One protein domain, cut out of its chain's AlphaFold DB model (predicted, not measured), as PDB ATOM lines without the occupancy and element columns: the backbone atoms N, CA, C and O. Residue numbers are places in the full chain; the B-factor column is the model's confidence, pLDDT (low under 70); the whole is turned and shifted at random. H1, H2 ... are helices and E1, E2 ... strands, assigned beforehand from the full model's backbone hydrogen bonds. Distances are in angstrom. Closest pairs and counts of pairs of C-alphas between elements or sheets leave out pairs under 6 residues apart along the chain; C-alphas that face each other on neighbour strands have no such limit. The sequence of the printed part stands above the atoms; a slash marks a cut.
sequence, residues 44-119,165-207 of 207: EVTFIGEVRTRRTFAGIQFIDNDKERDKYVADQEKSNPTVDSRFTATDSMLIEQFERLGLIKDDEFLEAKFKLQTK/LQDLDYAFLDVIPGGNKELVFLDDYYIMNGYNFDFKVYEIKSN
ATOM      1  N   GLU A  44      33.648  44.848 -12.286       91.62
ATOM      2  CA  GLU A  44      32.371  45.073 -11.619       91.62
ATOM      3  C   GLU A  44      32.409  44.465 -10.213       91.62
ATOM      4  O   GLU A  44      32.910  43.356 -10.016       91.62
ATOM      5  N   VAL A  45      31.893  45.208  -9.231       92.44
ATOM      6  CA  VAL A  45      31.712  44.731  -7.858       92.44
ATOM      7  C   VAL A  45      30.279  45.004  -7.444       92.44
ATOM      8  O   VAL A  45      29.840  46.156  -7.469       92.44
ATOM      9  N   THR A  46      29.577  43.950  -7.043       93.06
ATOM     10  CA  THR A  46      28.144  43.993  -6.750       93.06
ATOM     11  C   THR A  46      27.895  43.509  -5.332       93.06
ATOM     12  O   THR A  46      28.365  42.442  -4.943       93.06
ATOM     13  N   PHE A  47      27.158  44.299  -4.549       93.31
ATOM     14  CA  PHE A  47      26.656  43.862  -3.249       93.31
ATOM     15  C   PHE A  47      25.475  42.916  -3.458       93.31
ATOM     16  O   PHE A  47      24.502  43.273  -4.122       93.31
ATOM     17  N   ILE A  48      25.584  41.714  -2.907       93.38
ATOM     18  CA  ILE A  48      24.646  40.622  -3.170       93.38
ATOM     19  C   ILE A  48      23.590  40.548  -2.079       93.38
ATOM     20  O   ILE A  48      22.408  40.404  -2.378       93.38
ATOM     21  N   GLY A  49      24.004  40.678  -0.822       92.81
ATOM     22  CA  GLY A  49      23.103  40.626   0.316       92.81
ATOM     23  C   GLY A  49      23.847  40.551   1.637       92.81
ATOM     24  O   GLY A  49      25.083  40.607   1.685       92.81
ATOM     25  N   GLU A  50      23.065  40.436   2.704       92.88
ATOM     26  CA  GLU A  50      23.548  40.436   4.075       92.88
ATOM     27  C   GLU A  50      22.890  39.313   4.875       92.88
ATOM     28  O   GLU A  50      21.678  39.130   4.814       92.88
ATOM     29  N   VAL A  51      23.678  38.577   5.659       93.75
ATOM     30  CA  VAL A  51      23.140  37.657   6.669       93.75
ATOM     31  C   VAL A  51      23.437  38.240   8.035       93.75
ATOM     32  O   VAL A  51      24.596  38.424   8.393       93.75
ATOM     33  N   ARG A  52      22.385  38.555   8.788       93.69
ATOM     34  CA  ARG A  52      22.507  39.174  10.109       93.69
ATOM     35  C   ARG A  52      22.455  38.124  11.189       93.69
ATOM     36  O   ARG A  52      21.531  37.307  11.221       93.69
ATOM     37  N   THR A  53      23.411  38.179  12.100       94.75
ATOM     38  CA  THR A  53      23.430  37.306  13.270       94.75
ATOM     39  C   THR A  53      23.715  38.116  14.521       94.75
ATOM     40  O   THR A  53      24.270  39.215  14.462       94.75
ATOM     41  N   ARG A  54      23.265  37.618  15.671       94.31
ATOM     42  CA  ARG A  54      23.322  38.364  16.922       94.31
ATOM     43  C   ARG A  54      23.545  37.455  18.116       94.31
ATOM     44  O   ARG A  54      22.828  36.479  18.317       94.31
ATOM     45  N   ARG A  55      24.477  37.859  18.974       95.00
ATOM     46  CA  ARG A  55      24.623  37.372  20.349       95.00
ATOM     47  C   ARG A  55      23.972  38.385  21.286       95.00
ATOM     48  O   ARG A  55      24.375  39.546  21.326       95.00
ATOM     49  N   THR A  56      22.948  37.975  22.030       93.25
ATOM     50  CA  THR A  56      22.166  38.878  22.891       93.25
ATOM     51  C   THR A  56      22.459  38.661  24.373       93.25
ATOM     52  O   THR A  56      22.443  37.537  24.862       93.25
ATOM     53  N   PHE A  57      22.641  39.755  25.108       94.94
ATOM     54  CA  PHE A  57      22.715  39.783  26.571       94.94
ATOM     55  C   PHE A  57      21.439  40.353  27.197       94.94
ATOM     56  O   PHE A  57      21.386  40.575  28.404       94.94
ATOM     57  N   ALA A  58      20.389  40.606  26.407       92.19
ATOM     58  CA  ALA A  58      19.168  41.256  26.886       92.19
ATOM     59  C   ALA A  58      18.472  40.490  28.029       92.19
ATOM     60  O   ALA A  58      17.741  41.096  28.810       92.19
ATOM     61  N   GLY A  59      18.721  39.182  28.169       92.00
ATOM     62  CA  GLY A  59      18.191  38.367  29.264       92.00
ATOM     63  C   GLY A  59      18.686  38.786  30.654       92.00
ATOM     64  O   GLY A  59      17.990  38.547  31.639       92.00
ATOM     65  N   ILE A  60      19.826  39.482  30.744       93.31
ATOM     66  CA  ILE A  60      20.449  39.898  32.014       93.31
ATOM     67  C   ILE A  60      19.561  40.822  32.866       93.31
ATOM     68  O   ILE A  60      19.762  40.948  34.076       93.31
ATOM     69  N   GLN A  61      18.589  41.501  32.248       92.62
ATOM     70  CA  GLN A  61      17.666  42.403  32.945       92.62
ATOM     71  C   GLN A  61      16.603  41.666  33.770       92.62
ATOM     72  O   GLN A  61      15.953  42.286  34.601       92.62
ATOM     73  N   PHE A  62      16.422  40.364  33.535       94.69
ATOM     74  CA  PHE A  62      15.438  39.527  34.227       94.69
ATOM     75  C   PHE A  62      16.066  38.632  35.306       94.69
ATOM     76  O   PHE A  62      15.399  37.745  35.829       94.69
ATOM     77  N   ILE A  63      17.355  38.825  35.601       94.69
ATOM     78  CA  ILE A  63      18.108  38.046  36.586       94.69
ATOM     79  C   ILE A  63      18.452  38.969  37.758       94.69
ATOM     80  O   ILE A  63      19.226  39.914  37.593       94.69
ATOM     81  N   ASP A  64      17.901  38.672  38.935       95.44
ATOM     82  CA  ASP A  64      18.050  39.507  40.138       95.44
ATOM     83  C   ASP A  64      19.337  39.217  40.930       95.44
ATOM     84  O   ASP A  64      19.783  40.034  41.732       95.44
ATOM     85  N   ASN A  65      19.940  38.041  40.736       96.25
ATOM     86  CA  ASN A  65      21.119  37.595  41.474       96.25
ATOM     87  C   ASN A  65      22.406  37.882  40.690       96.25
ATOM     88  O   ASN A  65      22.627  37.290  39.636       96.25
ATOM     89  N   ASP A  66      23.297  38.706  41.246       95.19
ATOM     90  CA  ASP A  66      24.566  39.090  40.607       95.19
ATOM     91  C   ASP A  66      25.421  37.891  40.165       95.19
ATOM     92  O   ASP A  66      25.944  37.877  39.055       95.19
ATOM     93  N   LYS A  67      25.494  36.822  40.966       96.06
ATOM     94  CA  LYS A  67      26.269  35.624  40.606       96.06
ATOM     95  C   LYS A  67      25.668  34.884  39.407       96.06
ATOM     96  O   LYS A  67      26.390  34.267  38.625       96.06
ATOM     97  N   GLU A  68      24.344  34.907  39.275       96.62
ATOM     98  CA  GLU A  68      23.652  34.336  38.116       96.62
ATOM     99  C   GLU A  68      23.781  35.237  36.885       96.62
ATOM    100  O   GLU A  68      23.891  34.715  35.777       96.62
ATOM    101  N   ARG A  69      23.849  36.563  37.068       95.12
ATOM    102  CA  ARG A  69      24.137  37.522  35.990       95.12
ATOM    103  C   ARG A  69      25.529  37.306  35.417       95.12
ATOM    104  O   ARG A  69      25.655  37.159  34.206       95.12
ATOM    105  N   ASP A  70      26.541  37.202  36.275       95.25
ATOM    106  CA  ASP A  70      27.921  36.937  35.857       95.25
ATOM    107  C   ASP A  70      28.023  35.616  35.092       95.25
ATOM    108  O   ASP A  70      28.651  35.539  34.034       95.25
ATOM    109  N   LYS A  71      27.354  34.572  35.598       96.19
ATOM    110  CA  LYS A  71      27.278  33.284  34.906       96.19
ATOM    111  C   LYS A  71      26.607  33.424  33.538       96.19
ATOM    112  O   LYS A  71      27.141  32.916  32.560       96.19
ATOM    113  N   TYR A  72      25.471  34.118  33.459       95.62
ATOM    114  CA  TYR A  72      24.760  34.342  32.200       95.62
ATOM    115  C   TYR A  72      25.633  35.070  31.173       95.62
ATOM    116  O   TYR A  72      25.695  34.637  30.027       95.62
ATOM    117  N   VAL A  73      26.338  36.133  31.576       94.56
ATOM    118  CA  VAL A  73      27.257  36.860  30.686       94.56
ATOM    119  C   VAL A  73      28.360  35.933  30.187       94.56
ATOM    120  O   VAL A  73      28.547  35.826  28.980       94.56
ATOM    121  N   ALA A  74      29.017  35.195  31.084       95.44
ATOM    122  CA  ALA A  74      30.083  34.268  30.712       95.44
ATOM    123  C   ALA A  74      29.602  33.116  29.807       95.44
ATOM    124  O   ALA A  74      30.380  32.599  29.002       95.44
ATOM    125  N   ASP A  75      28.343  32.691  29.947       95.44
ATOM    126  CA  ASP A  75      27.719  31.692  29.078       95.44
ATOM    127  C   ASP A  75      27.405  32.291  27.692       95.44
ATOM    128  O   ASP A  75      27.664  31.641  26.680       95.44
ATOM    129  N   GLN A  76      26.919  33.539  27.622       94.62
ATOM    130  CA  GLN A  76      26.680  34.238  26.350       94.62
ATOM    131  C   GLN A  76      27.977  34.581  25.609       94.62
ATOM    132  O   GLN A  76      28.046  34.422  24.400       94.62
ATOM    133  N   GLU A  77      29.040  34.993  26.299       92.75
ATOM    134  CA  GLU A  77      30.344  35.268  25.670       92.75
ATOM    135  C   GLU A  77      30.942  34.042  24.964       92.75
ATOM    136  O   GLU A  77      31.753  34.182  24.053       92.75
ATOM    137  N   LYS A  78      30.543  32.833  25.376       92.88
ATOM    138  CA  LYS A  78      30.985  31.565  24.781       92.88
ATOM    139  C   LYS A  78      29.983  30.979  23.787       92.88
ATOM    140  O   LYS A  78      30.305  29.976  23.151       92.88
ATOM    141  N   SER A  79      28.773  31.532  23.703       93.69
ATOM    142  CA  SER A  79      27.741  31.055  22.784       93.69
ATOM    143  C   SER A  79      27.985  31.593  21.382       93.69
ATOM    144  O   SER A  79      28.573  32.657  21.215       93.69
ATOM    145  N   ASN A  80      27.514  30.875  20.369       95.75
ATOM    146  CA  ASN A  80      27.527  31.365  18.997       95.75
ATOM    147  C   ASN A  80      26.426  32.425  18.789       95.75
ATOM    148  O   ASN A  80      25.352  32.317  19.389       95.75
ATOM    149  N   PRO A  81      26.636  33.425  17.919       95.19
ATOM    150  CA  PRO A  81      25.578  34.323  17.473       95.19
ATOM    151  C   PRO A  81      24.480  33.550  16.741       95.19
ATOM    152  O   PRO A  81      24.763  32.653  15.948       95.19
ATOM    153  N   THR A  82      23.223  33.919  16.964       95.00
ATOM    154  CA  THR A  82      22.073  33.297  16.295       95.00
ATOM    155  C   THR A  82      21.654  34.129  15.088       95.00
ATOM    156  O   THR A  82      21.691  35.360  15.143       95.00
ATOM    157  N   VAL A  83      21.243  33.490  13.998       93.31
ATOM    158  CA  VAL A  83      20.749  34.181  12.804       93.31
ATOM    159  C   VAL A  83      19.418  34.903  13.110       93.31
ATOM    160  O   VAL A  83      18.523  34.345  13.747       93.31
ATOM    161  N   ASP A  84      19.271  36.170  12.696       87.31
ATOM    162  CA  ASP A  84      18.049  36.960  12.938       87.31
ATOM    163  C   ASP A  84      16.900  36.491  12.044       87.31
ATOM    164  O   ASP A  84      16.903  36.782  10.861       87.31
ATOM    165  N   SER A  85      15.865  35.886  12.628       70.44
ATOM    166  CA  SER A  85      14.651  35.345  11.980       70.44
ATOM    167  C   SER A  85      13.921  36.198  10.914       70.44
ATOM    168  O   SER A  85      12.986  35.711  10.273       70.44
ATOM    169  N   ARG A  86      14.278  37.473  10.718       75.19
ATOM    170  CA  ARG A  86      13.640  38.399   9.768       75.19
ATOM    171  C   ARG A  86      14.404  38.452   8.443       75.19
ATOM    172  O   ARG A  86      15.178  39.376   8.209       75.19
ATOM    173  N   PHE A  87      14.134  37.490   7.564       71.75
ATOM    174  CA  PHE A  87      14.848  37.335   6.292       71.75
ATOM    175  C   PHE A  87      14.070  37.828   5.073       71.75
ATOM    176  O   PHE A  87      12.849  37.683   4.982       71.75
ATOM    177  N   THR A  88      14.802  38.349   4.089       70.44
ATOM    178  CA  THR A  88      14.348  38.437   2.697       70.44
ATOM    179  C   THR A  88      14.659  37.137   1.943       70.44
ATOM    180  O   THR A  88      15.438  36.307   2.407       70.44
ATOM    181  N   ALA A  89      14.086  36.952   0.746       69.25
ATOM    182  CA  ALA A  89      14.373  35.779  -0.088       69.25
ATOM    183  C   ALA A  89      15.867  35.645  -0.454       69.25
ATOM    184  O   ALA A  89      16.384  34.533  -0.539       69.25
ATOM    185  N   THR A  90      16.568  36.769  -0.649       73.31
ATOM    186  CA  THR A  90      18.014  36.780  -0.914       73.31
ATOM    187  C   THR A  90      18.805  36.327   0.310       73.31
ATOM    188  O   THR A  90      19.734  35.531   0.174       73.31
ATOM    189  N   ASP A  91      18.405  36.772   1.502       81.88
ATOM    190  CA  ASP A  91      19.074  36.398   2.752       81.88
ATOM    191  C   ASP A  91      18.902  34.900   3.017       81.88
ATOM    192  O   ASP A  91      19.867  34.229   3.366       81.88
ATOM    193  N   SER A  92      17.711  34.348   2.749       84.56
ATOM    194  CA  SER A  92      17.462  32.904   2.845       84.56
ATOM    195  C   SER A  92      18.397  32.093   1.946       84.56
ATOM    196  O   SER A  92      18.975  31.111   2.403       84.56
ATOM    197  N   MET A  93      18.619  32.528   0.698       90.69
ATOM    198  CA  MET A  93      19.580  31.862  -0.186       90.69
ATOM    199  C   MET A  93      20.997  31.915   0.398       90.69
ATOM    200  O   MET A  93      21.676  30.894   0.423       90.69
ATOM    201  N   LEU A  94      21.463  33.075   0.871       93.56
ATOM    202  CA  LEU A  94      22.807  33.203   1.449       93.56
ATOM    203  C   LEU A  94      22.985  32.340   2.706       93.56
ATOM    204  O   LEU A  94      24.043  31.734   2.873       93.56
ATOM    205  N   ILE A  95      21.955  32.235   3.550       93.38
ATOM    206  CA  ILE A  95      21.956  31.369   4.738       93.38
ATOM    207  C   ILE A  95      22.172  29.913   4.337       93.38
ATOM    208  O   ILE A  95      23.115  29.301   4.831       93.38
ATOM    209  N   GLU A  96      21.402  29.387   3.380       92.44
ATOM    210  CA  GLU A  96      21.580  28.013   2.882       92.44
ATOM    211  C   GLU A  96      23.013  27.770   2.370       92.44
ATOM    212  O   GLU A  96      23.600  26.700   2.561       92.44
ATOM    213  N   GLN A  97      23.617  28.770   1.719       93.94
ATOM    214  CA  GLN A  97      24.999  28.665   1.247       93.94
ATOM    215  C   GLN A  97      26.000  28.657   2.408       93.94
ATOM    216  O   GLN A  97      26.935  27.852   2.399       93.94
ATOM    217  N   PHE A  98      25.807  29.494   3.428       95.19
ATOM    218  CA  PHE A  98      26.647  29.489   4.625       95.19
ATOM    219  C   PHE A  98      26.484  28.213   5.461       95.19
ATOM    220  O   PHE A  98      27.478  27.709   5.995       95.19
ATOM    221  N   GLU A  99      25.289  27.628   5.513       95.00
ATOM    222  CA  GLU A  99      25.049  26.303   6.094       95.00
ATOM    223  C   GLU A  99      25.800  25.213   5.330       95.00
ATOM    224  O   GLU A  99      26.507  24.396   5.925       95.00
ATOM    225  N   ARG A 100      25.740  25.237   3.993       94.12
ATOM    226  CA  ARG A 100      26.484  24.301   3.137       94.12
ATOM    227  C   ARG A 100      27.996  24.415   3.330       94.12
ATOM    228  O   ARG A 100      28.700  23.406   3.299       94.12
ATOM    229  N   LEU A 101      28.506  25.630   3.535       93.81
ATOM    230  CA  LEU A 101      29.911  25.884   3.876       93.81
ATOM    231  C   LEU A 101      30.252  25.486   5.326       93.81
ATOM    232  O   LEU A 101      31.422  25.499   5.712       93.81
ATOM    233  N   GLY A 102      29.251  25.105   6.121       95.38
ATOM    234  CA  GLY A 102      29.389  24.693   7.510       95.38
ATOM    235  C   GLY A 102      29.698  25.844   8.462       95.38
ATOM    236  O   GLY A 102      30.223  25.571   9.544       95.38
ATOM    237  N   LEU A 103      29.424  27.086   8.049       95.56
ATOM    238  CA  LEU A 103      29.565  28.302   8.853       95.56
ATOM    239  C   LEU A 103      28.322  28.564   9.699       95.56
ATOM    240  O   LEU A 103      28.461  29.080  10.799       95.56
ATOM    241  N   ILE A 104      27.145  28.164   9.221       95.88
ATOM    242  CA  ILE A 104      25.902  28.183   9.996       95.88
ATOM    243  C   ILE A 104      25.468  26.743  10.278       95.88
ATOM    244  O   ILE A 104      25.649  25.856   9.439       95.88
ATOM    245  N   LYS A 105      24.954  26.486  11.479       95.56
ATOM    246  CA  LYS A 105      24.335  25.212  11.846       95.56
ATOM    247  C   LYS A 105      23.270  25.453  12.908       95.56
ATOM    248  O   LYS A 105      23.581  26.073  13.912       95.56
ATOM    249  N   ASP A 106      22.074  24.897  12.715       93.25
ATOM    250  CA  ASP A 106      20.966  25.007  13.675       93.25
ATOM    251  C   ASP A 106      20.689  26.481  14.061       93.25
ATOM    252  O   ASP A 106      20.570  26.812  15.235       93.25
ATOM    253  N   ASP A 107      20.662  27.375  13.063       92.62
ATOM    254  CA  ASP A 107      20.539  28.837  13.217       92.62
ATOM    255  C   ASP A 107      21.673  29.527  14.002       92.62
ATOM    256  O   ASP A 107      21.565  30.705  14.343       92.62
ATOM    257  N   GLU A 108      22.791  28.850  14.266       95.00
ATOM    258  CA  GLU A 108      23.966  29.439  14.909       95.00
ATOM    259  C   GLU A 108      25.096  29.692  13.913       95.00
ATOM    260  O   GLU A 108      25.504  28.798  13.165       95.00
ATOM    261  N   PHE A 109      25.672  30.892  13.953       95.00
ATOM    262  CA  PHE A 109      26.935  31.187  13.295       95.00
ATOM    263  C   PHE A 109      28.110  30.631  14.103       95.00
ATOM    264  O   PHE A 109      28.424  31.085  15.197       95.00
ATOM    265  N   LEU A 110      28.822  29.679  13.516       95.00
ATOM    266  CA  LEU A 110      30.007  29.065  14.097       95.00
ATOM    267  C   LEU A 110      31.238  29.957  13.874       95.00
ATOM    268  O   LEU A 110      32.059  29.667  12.998       95.00
ATOM    269  N   GLU A 111      31.389  31.013  14.680       91.81
ATOM    270  CA  GLU A 111      32.480  32.006  14.583       91.81
ATOM    271  C   GLU A 111      33.856  31.365  14.403       91.81
ATOM    272  O   GLU A 111      34.612  31.729  13.504       91.81
ATOM    273  N   ALA A 112      34.152  30.333  15.196       91.25
ATOM    274  CA  ALA A 112      35.439  29.640  15.178       91.25
ATOM    275  C   ALA A 112      35.800  29.006  13.818       91.25
ATOM    276  O   ALA A 112      36.957  28.648  13.588       91.25
ATOM    277  N   LYS A 113      34.829  28.818  12.917       92.00
ATOM    278  CA  LYS A 113      35.059  28.292  11.565       92.00
ATOM    279  C   LYS A 113      35.288  29.381  10.524       92.00
ATOM    280  O   LYS A 113      35.807  29.070   9.446       92.00
ATOM    281  N   PHE A 114      34.918  30.624  10.813       91.00
ATOM    282  CA  PHE A 114      35.152  31.727   9.899       91.00
ATOM    283  C   PHE A 114      36.628  32.123   9.945       91.00
ATOM    284  O   PHE A 114      37.184  32.475  10.982       91.00
ATOM    285  N   LYS A 115      37.307  32.014   8.802       85.44
ATOM    286  CA  LYS A 115      38.738  32.317   8.700       85.44
ATOM    287  C   LYS A 115      38.934  33.813   8.496       85.44
ATOM    288  O   LYS A 115      39.054  34.256   7.354       85.44
ATOM    289  N   LEU A 116      38.972  34.539   9.606       84.38
ATOM    290  CA  LEU A 116      39.172  35.984   9.650       84.38
ATOM    291  C   LEU A 116      40.494  36.390   8.978       84.38
ATOM    292  O   LEU A 116      41.530  35.729   9.130       84.38
ATOM    293  N   GLN A 117      40.451  37.485   8.224       85.56
ATOM    294  CA  GLN A 117      41.612  38.166   7.666       85.56
ATOM    295  C   GLN A 117      41.500  39.657   7.968       85.56
ATOM    296  O   GLN A 117      40.485  40.272   7.666       85.56
ATOM    297  N   THR A 118      42.593  40.229   8.474       84.25
ATOM    298  CA  THR A 118      42.693  41.641   8.887       84.25
ATOM    299  C   THR A 118      43.723  42.428   8.076       84.25
ATOM    300  O   THR A 118      44.086  43.551   8.418       84.25
ATOM    301  N   LYS A 119      44.281  41.837   7.010       85.50
ATOM    302  CA  LYS A 119      45.335  42.502   6.232       85.50
ATOM    303  C   LYS A 119      44.748  43.674   5.456       85.50
ATOM    304  O   LYS A 119      43.844  43.468   4.651       85.50
ATOM    305  N   LEU A 165      35.083  51.888  14.459       82.38
ATOM    306  CA  LEU A 165      34.720  51.259  15.730       82.38
ATOM    307  C   LEU A 165      34.196  49.829  15.545       82.38
ATOM    308  O   LEU A 165      33.895  49.178  16.541       82.38
ATOM    309  N   GLN A 166      34.022  49.392  14.299       85.00
ATOM    310  CA  GLN A 166      33.583  48.049  13.955       85.00
ATOM    311  C   GLN A 166      34.806  47.240  13.544       85.00
ATOM    312  O   GLN A 166      35.641  47.720  12.767       85.00
ATOM    313  N   ASP A 167      34.903  46.022  14.062       79.94
ATOM    314  CA  ASP A 167      35.951  45.101  13.653       79.94
ATOM    315  C   ASP A 167      35.518  44.486  12.321       79.94
ATOM    316  O   ASP A 167      34.593  43.675  12.246       79.94
ATOM    317  N   LEU A 168      36.140  44.964  11.241       81.94
ATOM    318  CA  LEU A 168      35.837  44.528   9.885       81.94
ATOM    319  C   LEU A 168      36.839  43.462   9.445       81.94
ATOM    320  O   LEU A 168      37.918  43.763   8.925       81.94
ATOM    321  N   ASP A 169      36.440  42.212   9.613       90.62
ATOM    322  CA  ASP A 169      37.159  41.059   9.092       90.62
ATOM    323  C   ASP A 169      36.631  40.657   7.715       90.62
ATOM    324  O   ASP A 169      35.506  40.978   7.330       90.62
ATOM    325  N   TYR A 170      37.431  39.915   6.947       92.56
ATOM    326  CA  TYR A 170      36.966  39.367   5.676       92.56
ATOM    327  C   TYR A 170      37.468  37.955   5.382       92.56
ATOM    328  O   TYR A 170      38.480  37.485   5.902       92.56
ATOM    329  N   ALA A 171      36.763  37.283   4.476       93.94
ATOM    330  CA  ALA A 171      37.154  36.010   3.897       93.94
ATOM    331  C   ALA A 171      36.760  35.940   2.416       93.94
ATOM    332  O   ALA A 171      35.818  36.587   1.969       93.94
ATOM    333  N   PHE A 172      37.471  35.102   1.655       93.69
ATOM    334  CA  PHE A 172      37.088  34.751   0.286       93.69
ATOM    335  C   PHE A 172      36.410  33.383   0.280       93.69
ATOM    336  O   PHE A 172      37.081  32.364   0.504       93.69
ATOM    337  N   LEU A 173      35.108  33.354   0.011       93.62
ATOM    338  CA  LEU A 173      34.250  32.170   0.119       93.62
ATOM    339  C   LEU A 173      33.472  31.957  -1.185       93.62
ATOM    340  O   LEU A 173      33.066  32.927  -1.790       93.62
ATOM    341  N   ASP A 174      33.268  30.709  -1.617       92.12
ATOM    342  CA  ASP A 174      32.409  30.360  -2.773       92.12
ATOM    343  C   ASP A 174      30.964  30.214  -2.254       92.12
ATOM    344  O   ASP A 174      30.483  29.108  -1.974       92.12
ATOM    345  N   VAL A 175      30.347  31.360  -1.956       91.06
ATOM    346  CA  VAL A 175      28.985  31.473  -1.419       91.06
ATOM    347  C   VAL A 175      27.985  31.397  -2.563       91.06
ATOM    348  O   VAL A 175      26.975  30.712  -2.442       91.06
ATOM    349  N   ILE A 176      28.257  32.045  -3.694       88.12
ATOM    350  CA  ILE A 176      27.343  32.052  -4.836       88.12
ATOM    351  C   ILE A 176      27.674  30.876  -5.754       88.12
ATOM    352  O   ILE A 176      28.800  30.757  -6.237       88.12
ATOM    353  N   PRO A 177      26.701  30.002  -6.069       81.12
ATOM    354  CA  PRO A 177      26.935  28.911  -6.997       81.12
ATOM    355  C   PRO A 177      27.458  29.413  -8.344       81.12
ATOM    356  O   PRO A 177      26.810  30.189  -9.040       81.12
ATOM    357  N   GLY A 178      28.609  28.889  -8.752       77.19
ATOM    358  CA  GLY A 178      29.086  29.060 -10.119       77.19
ATOM    359  C   GLY A 178      30.587  29.013 -10.256       77.19
ATOM    360  O   GLY A 178      31.085  28.772 -11.358       77.19
ATOM    361  N   GLY A 179      31.345  29.235  -9.186       76.81
ATOM    362  CA  GLY A 179      32.574  29.899  -9.541       76.81
ATOM    363  C   GLY A 179      33.472  30.385  -8.445       76.81
ATOM    364  O   GLY A 179      34.434  29.787  -7.950       76.81
ATOM    365  N   ASN A 180      33.312  31.671  -8.384       85.12
ATOM    366  CA  ASN A 180      34.328  32.540  -7.931       85.12
ATOM    367  C   ASN A 180      34.119  32.645  -6.439       85.12
ATOM    368  O   ASN A 180      33.060  32.324  -5.912       85.12
ATOM    369  N   LYS A 181      35.189  32.989  -5.744       89.38
ATOM    370  CA  LYS A 181      35.009  33.325  -4.349       89.38
ATOM    371  C   LYS A 181      34.517  34.757  -4.303       89.38
ATOM    372  O   LYS A 181      35.113  35.630  -4.932       89.38
ATOM    373  N   GLU A 182      33.472  34.974  -3.539       93.44
ATOM    374  CA  GLU A 182      33.005  36.277  -3.122       93.44
ATOM    375  C   GLU A 182      33.884  36.802  -1.988       93.44
ATOM    376  O   GLU A 182      34.442  36.037  -1.192       93.44
ATOM    377  N   LEU A 183      33.989  38.125  -1.911       93.75
ATOM    378  CA  LEU A 183      34.513  38.801  -0.735       93.75
ATOM    379  C   LEU A 183      33.378  38.896   0.286       93.75
ATOM    380  O   LEU A 183      32.379  39.577   0.052       93.75
ATOM    381  N   VAL A 184      33.529  38.196   1.404       94.50
ATOM    382  CA  VAL A 184      32.574  38.205   2.512       94.50
ATOM    383  C   VAL A 184      33.197  38.962   3.666       94.50
ATOM    384  O   VAL A 184      34.213  38.523   4.203       94.50
ATOM    385  N   PHE A 185      32.590  40.080   4.041       93.38
ATOM    386  CA  PHE A 185      32.946  40.791   5.262       93.38
ATOM    387  C   PHE A 185      32.162  40.249   6.442       93.38
ATOM    388  O   PHE A 185      30.983  39.937   6.292       93.38
ATOM    389  N   LEU A 186      32.818  40.193   7.592       93.38
ATOM    390  CA  LEU A 186      32.195  40.050   8.893       93.38
ATOM    391  C   LEU A 186      32.294  41.406   9.589       93.38
ATOM    392  O   LEU A 186      33.394  41.865   9.886       93.38
ATOM    393  N   ASP A 187      31.152  42.058   9.767       91.56
ATOM    394  CA  ASP A 187      31.038  43.341  10.456       91.56
ATOM    395  C   ASP A 187      30.574  43.089  11.900       91.56
ATOM    396  O   ASP A 187      29.392  42.798  12.118       91.56
ATOM    397  N   ASP A 188      31.510  43.131  12.857       91.31
ATOM    398  CA  ASP A 188      31.237  42.954  14.293       91.31
ATOM    399  C   ASP A 188      31.086  44.306  14.999       91.31
ATOM    400  O   ASP A 188      31.947  45.191  14.916       91.31
ATOM    401  N   TYR A 189      29.965  44.476  15.704       92.06
ATOM    402  CA  TYR A 189      29.693  45.674  16.485       92.06
ATOM    403  C   TYR A 189      28.724  45.441  17.646       92.06
ATOM    404  O   TYR A 189      27.751  44.687  17.574       92.06
ATOM    405  N   TYR A 190      28.948  46.181  18.734       91.12
ATOM    406  CA  TYR A 190      28.103  46.130  19.924       91.12
ATOM    407  C   TYR A 190      26.961  47.154  19.869       91.12
ATOM    408  O   TYR A 190      27.186  48.360  19.762       91.12
ATOM    409  N   ILE A 191      25.716  46.692  20.021       89.62
ATOM    410  CA  ILE A 191      24.524  47.549  20.087       89.62
ATOM    411  C   ILE A 191      23.406  46.912  20.923       89.62
ATOM    412  O   ILE A 191      23.120  45.725  20.797       89.62
ATOM    413  N   MET A 192      22.701  47.713  21.737       86.69
ATOM    414  CA  MET A 192      21.510  47.291  22.506       86.69
ATOM    415  C   MET A 192      21.717  45.997  23.323       86.69
ATOM    416  O   MET A 192      20.942  45.050  23.195       86.69
ATOM    417  N   ASN A 193      22.757  45.943  24.159       90.19
ATOM    418  CA  ASN A 193      23.074  44.768  24.986       90.19
ATOM    419  C   ASN A 193      23.288  43.494  24.153       90.19
ATOM    420  O   ASN A 193      22.712  42.448  24.445       90.19
ATOM    421  N   GLY A 194      24.069  43.583  23.079       92.56
ATOM    422  CA  GLY A 194      24.366  42.459  22.197       92.56
ATOM    423  C   GLY A 194      25.455  42.795  21.190       92.56
ATOM    424  O   GLY A 194      25.639  43.966  20.862       92.56
ATOM    425  N   TYR A 195      26.133  41.764  20.701       93.69
ATOM    426  CA  TYR A 195      27.038  41.849  19.555       93.69
ATOM    427  C   TYR A 195      26.287  41.410  18.302       93.69
ATOM    428  O   TYR A 195      25.612  40.376  18.316       93.69
ATOM    429  N   ASN A 196      26.368  42.213  17.250       92.94
ATOM    430  CA  ASN A 196      25.914  41.852  15.916       92.94
ATOM    431  C   ASN A 196      27.110  41.391  15.095       92.94
ATOM    432  O   ASN A 196      28.183  41.965  15.220       92.94
ATOM    433  N   PHE A 197      26.883  40.399  14.246       93.56
ATOM    434  CA  PHE A 197      27.868  39.868  13.316       93.56
ATOM    435  C   PHE A 197      27.184  39.756  11.957       93.56
ATOM    436  O   PHE A 197      26.439  38.800  11.700       93.56
ATOM    437  N   ASP A 198      27.387  40.771  11.121       92.06
ATOM    438  CA  ASP A 198      26.705  40.890   9.835       92.06
ATOM    439  C   ASP A 198      27.631  40.436   8.696       92.06
ATOM    440  O   ASP A 198      28.707  40.999   8.475       92.06
ATOM    441  N   PHE A 199      27.212  39.407   7.949       93.62
ATOM    442  CA  PHE A 199      27.927  38.919   6.768       93.62
ATOM    443  C   PHE A 199      27.528  39.716   5.542       93.62
ATOM    444  O   PHE A 199      26.438  39.502   5.017       93.62
ATOM    445  N   LYS A 200      28.410  40.562   5.019       93.81
ATOM    446  CA  LYS A 200      28.154  41.311   3.779       93.81
ATOM    447  C   LYS A 200      28.866  40.642   2.612       93.81
ATOM    448  O   LYS A 200      30.092  40.526   2.620       93.81
ATOM    449  N   VAL A 201      28.105  40.209   1.607       94.88
ATOM    450  CA  VAL A 201      28.628  39.438   0.468       94.88
ATOM    451  C   VAL A 201      28.769  40.327  -0.764       94.88
ATOM    452  O   VAL A 201      27.793  40.919  -1.230       94.88
ATOM    453  N   TYR A 202      29.982  40.382  -1.313       94.62
ATOM    454  CA  TYR A 202      30.307  41.112  -2.535       94.62
ATOM    455  C   TYR A 202      30.827  40.161  -3.613       94.62
ATOM    456  O   TYR A 202      31.811  39.443  -3.419       94.62
ATOM    457  N   GLU A 203      30.195  40.204  -4.782       93.31
ATOM    458  CA  GLU A 203      30.655  39.498  -5.975       93.31
ATOM    459  C   GLU A 203      31.600  40.397  -6.779       93.31
ATOM    460  O   GLU A 203      31.314  41.577  -6.982       93.31
ATOM    461  N   ILE A 204      32.720  39.836  -7.245       91.38
ATOM    462  CA  ILE A 204      33.725  40.531  -8.062       91.38
ATOM    463  C   ILE A 204      33.783  39.844  -9.431       91.38
ATOM    464  O   ILE A 204      34.037  38.640  -9.508       91.38
ATOM    465  N   LYS A 205      33.568  40.600 -10.512       88.31
ATOM    466  CA  LYS A 205      33.573  40.105 -11.899       88.31
ATOM    467  C   LYS A 205      34.470  40.955 -12.796       88.31
ATOM    468  O   LYS A 205      34.487  42.177 -12.682       88.31
ATOM    469  N   SER A 206      35.178  40.311 -13.723       84.62
ATOM    470  CA  SER A 206      35.802  40.974 -14.876       84.62
ATOM    471  C   SER A 206      34.871  40.940 -16.089       84.62
ATOM    472  O   SER A 206      34.236  39.910 -16.331       84.62
ATOM    473  N   ASN A 207      34.837  42.026 -16.863       77.62
ATOM    474  CA  ASN A 207      34.007  42.190 -18.069       77.62
ATOM    475  C   ASN A 207      34.726  41.918 -19.397       77.62
ATOM    476  O   ASN A 207      35.973  41.870 -19.416       77.62
TER     477      ASN A 207
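What this domain is: This is residues 44 to 119 and 165 to 207 of the 207 residues of an uncharacterized protein of Ferruginibacter sp (UniProt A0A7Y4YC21). A long, narrow, twisted sheet of four strands has one helix, H3, across one face, while the short H1 and the longer H2 fold back on each other beyond one end of the long strands E1 and E4. The two long strands and this helical pair together make the longest axis. The 119 printed residues include four named strands and three named helices, in the order E1 H1 H2 H3 E2 E3 E4; the sheet's order is E1 E4 E3 E2, antiparallel throughout, and the class is mixed, helices and strands. The whole is only just compact, close to loose, with a radius of gyration of the C-alphas of 16.1 A and spans of 61 by 30 by 22 A.

Where its parts are: E1, residues 44 to 56, begins at C-alpha 44 (32.371, 45.073, -11.619) and is 36.5 A long. H1 is residues 58 to 62, and H2, residues 66 to 77, is 16.5 A long. H3, residues 89 to 100, begins at C-alpha 89 (14.373, 35.779, -0.088) and is 17.0 A long. E2 is residues 167 to 173, and E3, residues 182 to 190, is 25.5 A long. E4, residues 194 to 206, is 38.8 A long and ends at C-alpha 206 (35.802, 40.974, -14.876).

How they stand to each other: E1, an edge strand, is antiparallel to E4 at 165 degrees, with N 46 and O 203 2.9 A apart, within hydrogen-bond range. E2, E3 and E4 form a meander, each strand the antiparallel neighbour of the one before, and both E2 and E3 and E3 and E4 are hairpins. N 185 and O 200 are 2.9 A apart, and N 171 and O 184 2.8 A, within range. H3 is on the sheet at a height of 9.0 A, in two layers, a helix on one face of a sheet. It lies over E4 and, only just, with 3 C-alphas, over E1, and runs across the strands, at 86 degrees to E4 on the local plane. The closest C-alphas of E1 and H3 are those of Val 51 and Asp 91, 5.8 A apart. H2 only grazes the sheet, with residues 73 to 77. H1 is not on the sheet; it only just touches H2, with 3 pairs of C-alphas within 8 A, the closest being Ile 60 and Arg 69 at 5.9 A, and H2 does so with residues 69 to 73 alone. H2 and H3 are apart. Each O i to N i+4 pair is within range in H2 and H3; in H1 it is 0 of 1, beside 1 of 2 O i to N i+3 pairs.

The domain as a whole: The C-alphas of Asn 65 and Asn 207, the two farthest apart, are 61.1 A apart. Residues 120 to 164 are not printed, and C-alphas 119 and 165 are 16.7 A apart across the cut. The link from H2 to H3, 11 residues, is long; its residues 82 to 83 pair antiparallel with residues 53 to 54 of E1. Residues 101 to 119 hold no named element. Mean pLDDT of the printed part is 90.7, with residue 89 under 70.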